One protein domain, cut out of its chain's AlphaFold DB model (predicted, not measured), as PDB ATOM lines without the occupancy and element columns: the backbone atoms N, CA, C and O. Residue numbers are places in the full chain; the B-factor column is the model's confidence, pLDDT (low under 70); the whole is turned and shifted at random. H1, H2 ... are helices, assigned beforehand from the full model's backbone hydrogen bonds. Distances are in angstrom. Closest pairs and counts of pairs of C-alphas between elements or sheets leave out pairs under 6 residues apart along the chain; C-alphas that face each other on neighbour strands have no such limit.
ATOM      1  N   LEU A 189      -6.684  46.015 -38.067       93.69
ATOM      2  CA  LEU A 189      -7.339  45.088 -37.142       93.69
ATOM      3  C   LEU A 189      -8.425  44.268 -37.845       93.69
ATOM      4  O   LEU A 189      -8.466  43.051 -37.703       93.69
ATOM      5  N   THR A 190      -9.275  44.926 -38.631       92.12
ATOM      6  CA  THR A 190     -10.343  44.259 -39.386       92.12
ATOM      7  C   THR A 190      -9.763  43.255 -40.378       92.12
ATOM      8  O   THR A 190     -10.257  42.133 -40.462       92.12
ATOM      9  N   GLN A 191      -8.682  43.619 -41.075       92.94
ATOM     10  CA  GLN A 191      -7.976  42.697 -41.959       92.94
ATOM     11  C   GLN A 191      -7.419  41.502 -41.183       92.94
ATOM     12  O   GLN A 191      -7.661  40.371 -41.574       92.94
ATOM     13  N   ARG A 192      -6.757  41.725 -40.042       91.00
ATOM     14  CA  ARG A 192      -6.224  40.638 -39.203       91.00
ATOM     15  C   ARG A 192      -7.313  39.690 -38.707       91.00
ATOM     16  O   ARG A 192      -7.078  38.492 -38.637       91.00
ATOM     17  N   LEU A 193      -8.491  40.209 -38.365       92.94
ATOM     18  CA  LEU A 193      -9.626  39.378 -37.962       92.94
ATOM     19  C   LEU A 193     -10.145  38.526 -39.126       92.94
ATOM     20  O   LEU A 193     -10.421  37.349 -38.916       92.94
ATOM     21  N   ARG A 194     -10.209  39.084 -40.342       92.31
ATOM     22  CA  ARG A 194     -10.540  38.317 -41.556       92.31
ATOM     23  C   ARG A 194      -9.484  37.262 -41.864       92.31
ATOM     24  O   ARG A 194      -9.832  36.123 -42.134       92.31
ATOM     25  N   ASP A 195      -8.206  37.613 -41.744       90.00
ATOM     26  CA  ASP A 195      -7.099  36.674 -41.936       90.00
ATOM     27  C   ASP A 195      -7.219  35.483 -40.966       90.00
ATOM     28  O   ASP A 195      -6.998  34.341 -41.360       90.00
ATOM     29  N   ILE A 196      -7.608  35.725 -39.706       88.00
ATOM     30  CA  ILE A 196      -7.852  34.663 -38.715       88.00
ATOM     31  C   ILE A 196      -9.071  33.816 -39.100       88.00
ATOM     32  O   ILE A 196      -8.991  32.590 -39.043       88.00
ATOM     33  N   GLU A 197     -10.181  34.448 -39.491       89.75
ATOM     34  CA  GLU A 197     -11.406  33.756 -39.920       89.75
ATOM     35  C   GLU A 197     -11.147  32.829 -41.117       89.75
ATOM     36  O   GLU A 197     -11.594  31.682 -41.133       89.75
ATOM     37  N   GLU A 198     -10.371  33.298 -42.091       88.44
ATOM     38  CA  GLU A 198     -10.005  32.539 -43.289       88.44
ATOM     39  C   GLU A 198      -8.867  31.530 -43.051       88.44
ATOM     40  O   GLU A 198      -8.537  30.740 -43.944       88.44
ATOM     41  N   GLY A 199      -8.267  31.530 -41.855       87.31
ATOM     42  CA  GLY A 199      -7.176  30.634 -41.475       87.31
ATOM     43  C   GLY A 199      -5.856  30.937 -42.187       87.31
ATOM     44  O   GLY A 199      -5.096  30.014 -42.486       87.31
ATOM     45  N   TYR A 200      -5.584  32.204 -42.495       88.88
ATOM     46  CA  TYR A 200      -4.373  32.632 -43.189       88.88
ATOM     47  C   TYR A 200      -3.116  32.283 -42.384       88.88
ATOM     48  O   TYR A 200      -3.003  32.627 -41.206       88.88
ATOM     49  N   ALA A 201      -2.152  31.624 -43.033       87.00
ATOM     50  CA  ALA A 201      -0.865  31.242 -42.445       87.00
ATOM     51  C   ALA A 201      -0.948  30.453 -41.113       87.00
ATOM     52  O   ALA A 201      -0.018  30.503 -40.305       87.00
ATOM     53  N   ILE A 202      -2.043  29.720 -40.873       87.06
ATOM     54  CA  ILE A 202      -2.236  28.919 -39.653       87.06
ATOM     55  C   ILE A 202      -1.398  27.630 -39.640       87.06
ATOM     56  O   ILE A 202      -1.095  27.105 -38.571       87.06
ATOM     57  N   LEU A 203      -1.003  27.123 -40.814       87.44
ATOM     58  CA  LEU A 203      -0.235  25.886 -40.968       87.44
ATOM     59  C   LEU A 203       1.225  26.158 -41.378       87.44
ATOM     60  O   LEU A 203       1.476  27.038 -42.205       87.44
ATOM     61  N   PRO A 204       2.193  25.366 -40.883       87.38
ATOM     62  CA  PRO A 204       3.561  25.347 -41.398       87.38
ATOM     63  C   PRO A 204       3.625  25.000 -42.882       87.38
ATOM     64  O   PRO A 204       2.996  24.033 -43.317       87.38
ATOM     65  N   ARG A 205       4.451  25.724 -43.650       86.19
ATOM     66  CA  ARG A 205       4.688  25.417 -45.073       86.19
ATOM     67  C   ARG A 205       5.215  23.995 -45.299       86.19
ATOM     68  O   ARG A 205       4.868  23.378 -46.301       86.19
ATOM     69  N   ASP A 206       5.968  23.444 -44.353       83.69
ATOM     70  CA  ASP A 206       6.537  22.094 -44.458       83.69
ATOM     71  C   ASP A 206       5.462  20.995 -44.562       83.69
ATOM     72  O   ASP A 206       5.698  19.951 -45.165       83.69
ATOM     73  N   LEU A 207       4.246  21.254 -44.060       83.06
ATOM     74  CA  LEU A 207       3.109  20.328 -44.151       83.06
ATOM     75  C   LEU A 207       2.371  20.389 -45.495       83.06
ATOM     76  O   LEU A 207       1.416  19.639 -45.705       83.06
ATOM     77  N   GLN A 208       2.778  21.268 -46.414       85.81
ATOM     78  CA  GLN A 208       2.084  21.461 -47.687       85.81
ATOM     79  C   GLN A 208       2.049  20.181 -48.531       85.81
ATOM     80  O   GLN A 208       1.017  19.867 -49.125       85.81
ATOM     81  N   ASN A 209       3.146  19.420 -48.552       85.12
ATOM     82  CA  ASN A 209       3.220  18.160 -49.294       85.12
ATOM     83  C   ASN A 209       2.383  17.059 -48.626       85.12
ATOM     84  O   ASN A 209       1.650  16.344 -49.308       85.12
ATOM     85  N   ASP A 210       2.427  16.970 -47.295       82.88
ATOM     86  CA  ASP A 210       1.687  15.963 -46.521       82.88
ATOM     87  C   ASP A 210       0.165  16.168 -46.588       82.88
ATOM     88  O   ASP A 210      -0.612  15.210 -46.511       82.88
ATOM     89  N   LEU A 211      -0.267  17.421 -46.758       84.50
ATOM     90  CA  LEU A 211      -1.670  17.829 -46.842       84.50
ATOM     91  C   LEU A 211      -2.157  18.074 -48.278       84.50
ATOM     92  O   LEU A 211      -3.297  18.496 -48.459       84.50
ATOM     93  N   ALA A 212      -1.356  17.769 -49.304       80.75
ATOM     94  CA  ALA A 212      -1.698  18.032 -50.708       80.75
ATOM     95  C   ALA A 212      -2.997  17.339 -51.185       80.75
ATOM     96  O   ALA A 212      -3.611  17.775 -52.157       80.75
ATOM     97  N   GLY A 213      -3.433  16.273 -50.504       80.00
ATOM     98  CA  GLY A 213      -4.692  15.563 -50.777       80.00
ATOM     99  C   GLY A 213      -5.890  16.007 -49.926       80.00
ATOM    100  O   GLY A 213      -6.990  15.483 -50.102       80.00
ATOM    101  N   GLU A 214      -5.696  16.935 -48.992       83.00
ATOM    102  CA  GLU A 214      -6.744  17.426 -48.098       83.00
ATOM    103  C   GLU A 214      -7.385  18.713 -48.644       83.00
ATOM    104  O   GLU A 214      -6.865  19.375 -49.543       83.00
ATOM    105  N   ARG A 215      -8.535  19.116 -48.088       83.31
ATOM    106  CA  ARG A 215      -9.211  20.379 -48.449       83.31
ATOM    107  C   ARG A 215      -8.543  21.598 -47.796       83.31
ATOM    108  O   ARG A 215      -9.217  22.393 -47.147       83.31
ATOM    109  N   VAL A 216      -7.231  21.735 -47.955       86.12
ATOM    110  CA  VAL A 216      -6.447  22.853 -47.413       86.12
ATOM    111  C   VAL A 216      -6.133  23.833 -48.536       86.12
ATOM    112  O   VAL A 216      -5.771  23.442 -49.646       86.12
ATOM    113  N   ARG A 217      -6.324  25.126 -48.274       89.12
ATOM    114  CA  ARG A 217      -6.092  26.177 -49.269       89.12
ATOM    115  C   ARG A 217      -4.635  26.651 -49.222       89.12
ATOM    116  O   ARG A 217      -4.060  26.687 -48.138       89.12
ATOM    117  N   PRO A 218      -4.042  27.083 -50.352       86.31
ATOM    118  CA  PRO A 218      -2.637  27.500 -50.386       86.31
ATOM    119  C   PRO A 218      -2.282  28.631 -49.409       86.31
ATOM    120  O   PRO A 218      -1.193  28.630 -48.851       86.31
ATOM    121  N   TRP A 219      -3.202  29.570 -49.168       87.44
ATOM    122  CA  TRP A 219      -2.995  30.703 -48.255       87.44
ATOM    123  C   TRP A 219      -3.028  30.325 -46.767       87.44
ATOM    124  O   TRP A 219      -2.666  31.136 -45.920       87.44
ATOM    125  N   MET A 220      -3.446  29.102 -46.431       89.44
ATOM    126  CA  MET A 220      -3.422  28.616 -45.050       89.44
ATOM    127  C   MET A 220      -2.005  28.255 -44.592       89.44
ATOM    128  O   MET A 220      -1.776  28.112 -43.395       89.44
ATOM    129  N   PHE A 221      -1.058  28.119 -45.524       89.00
ATOM    130  CA  PHE A 221       0.340  27.824 -45.232       89.00
ATOM    131  C   PHE A 221       1.157  29.110 -45.077       89.00
ATOM    132  O   PHE A 221       1.097  29.997 -45.929       89.00
ATOM    133  N   GLY A 222       1.940  29.204 -44.002       84.62
ATOM    134  CA  GLY A 222       2.785  30.355 -43.685       84.62
ATOM    135  C   GLY A 222       4.242  29.985 -43.405       84.62
ATOM    136  O   GLY A 222       4.550  28.865 -43.002       84.62
ATOM    137  N   ASP A 223       5.137  30.960 -43.587       77.88
ATOM    138  CA  ASP A 223       6.586  30.827 -43.326       77.88
ATOM    139  C   ASP A 223       6.953  30.951 -41.841       77.88
ATOM    140  O   ASP A 223       8.034  30.555 -41.420       77.88
ATOM    141  N   LYS A 224       6.055  31.535 -41.043       68.31
ATOM    142  CA  LYS A 224       6.191  31.696 -39.591       68.31
ATOM    143  C   LYS A 224       4.940  31.148 -38.914       68.31
ATOM    144  O   LYS A 224       4.139  31.938 -38.406       68.31
ATOM    145  N   PRO A 225       4.703  29.832 -38.983       68.44
ATOM    146  CA  PRO A 225       3.563  29.269 -38.292       68.44
ATOM    147  C   PRO A 225       3.739  29.528 -36.789       68.44
ATOM    148  O   PRO A 225       4.841  29.410 -36.254       68.44
ATOM    149  N   GLN A 226       2.662  29.924 -36.108       65.31
ATOM    150  CA  GLN A 226       2.682  30.117 -34.648       65.31
ATOM    151  C   GLN A 226       2.949  28.799 -33.902       65.31
ATOM    152  O   GLN A 226       3.342  28.821 -32.741       65.31
ATOM    153  N   PHE A 227       2.759  27.671 -34.588       65.56
ATOM    154  CA  PHE A 227       2.922  26.313 -34.092       65.56
ATOM    155  C   PHE A 227       3.884  25.562 -35.012       65.56
ATOM    156  O   PHE A 227       3.746  25.635 -36.237       65.56
ATOM    157  N   GLY A 228       4.858  24.846 -34.456       65.50
ATOM    158  CA  GLY A 228       5.710  23.958 -35.241       65.50
ATOM    159  C   GLY A 228       4.931  22.737 -35.740       65.50
ATOM    160  O   GLY A 228       3.875  22.394 -35.215       65.50
ATOM    161  N   ALA A 229       5.466  22.020 -36.733       65.06
ATOM    162  CA  ALA A 229       4.856  20.771 -37.206       65.06
ATOM    163  C   ALA A 229       4.726  19.703 -36.095       65.06
ATOM    164  O   ALA A 229       3.849  18.847 -36.169       65.06
ATOM    165  N   LEU A 230       5.579  19.773 -35.065       67.31
ATOM    166  CA  LEU A 230       5.543  18.904 -33.883       67.31
ATOM    167  C   LEU A 230       4.437  19.281 -32.885       67.31
ATOM    168  O   LEU A 230       3.995  18.423 -32.127       67.31
ATOM    169  N   ASP A 231       3.965  20.528 -32.922       75.12
ATOM    170  CA  ASP A 231       2.906  21.044 -32.047       75.12
ATOM    171  C   ASP A 231       1.509  20.818 -32.641       75.12
ATOM    172  O   ASP A 231       0.507  21.259 -32.079       75.12
ATOM    173  N   LEU A 232       1.424  20.167 -33.806       81.19
ATOM    174  CA  LEU A 232       0.178  19.882 -34.506       81.19
ATOM    175  C   LEU A 232      -0.152  18.385 -34.438       81.19
ATOM    176  O   LEU A 232       0.738  17.533 -34.483       81.19
ATOM    177  N   PRO A 233      -1.444  18.022 -34.368       83.56
ATOM    178  CA  PRO A 233      -1.835  16.625 -34.394       83.56
ATOM    179  C   PRO A 233      -1.502  16.023 -35.758       83.56
ATOM    180  O   PRO A 233      -1.782  16.605 -36.807       83.56
TER     181      PRO A 233
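What this domain is: This is residues 189 to 233 of the 286 residues of an uncharacterized protein of Fusarium ambrosium (UniProt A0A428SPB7). Little of this domain is regular structure: helix H1 makes one end of an elongated shape, and the other end is a loop body that holds the tiny helix H2. Residues 209 to 215 stick out from this body, and a short parallel pairing ties residues 203 to 204 to residues 221 to 222. The printed part has 45 residues, with H1 then H2 along the chain and no named strand; the class is all helix, though the named elements hold only 13 residues. It is only just compact, close to loose, with a radius of gyration of the C-alphas of 10.8 A and spans of 31 by 20 by 17 A.

How they stand to each other: H1, residues 189 to 197, and H2, residues 205 to 208, are apart, joined by a short link of 7 residues. In H1 every O i to N i+4 pair is within hydrogen-bond range; H2 is too short for such a pair.

Where its parts are: H1 begins at C-alpha 189 (-7.339, 45.088, -37.142) and is 12.4 A long. H2, 5.4 A long, ends at C-alpha 208 (2.084, 21.461, -47.687).

The domain as a whole: The C-alphas farthest apart, of Leu 189 and Gly 213, are 32.6 A apart. The printed part has no cut. Residues 209 to 233 hold no named element. Residues 224 to 230 have pLDDT under 70.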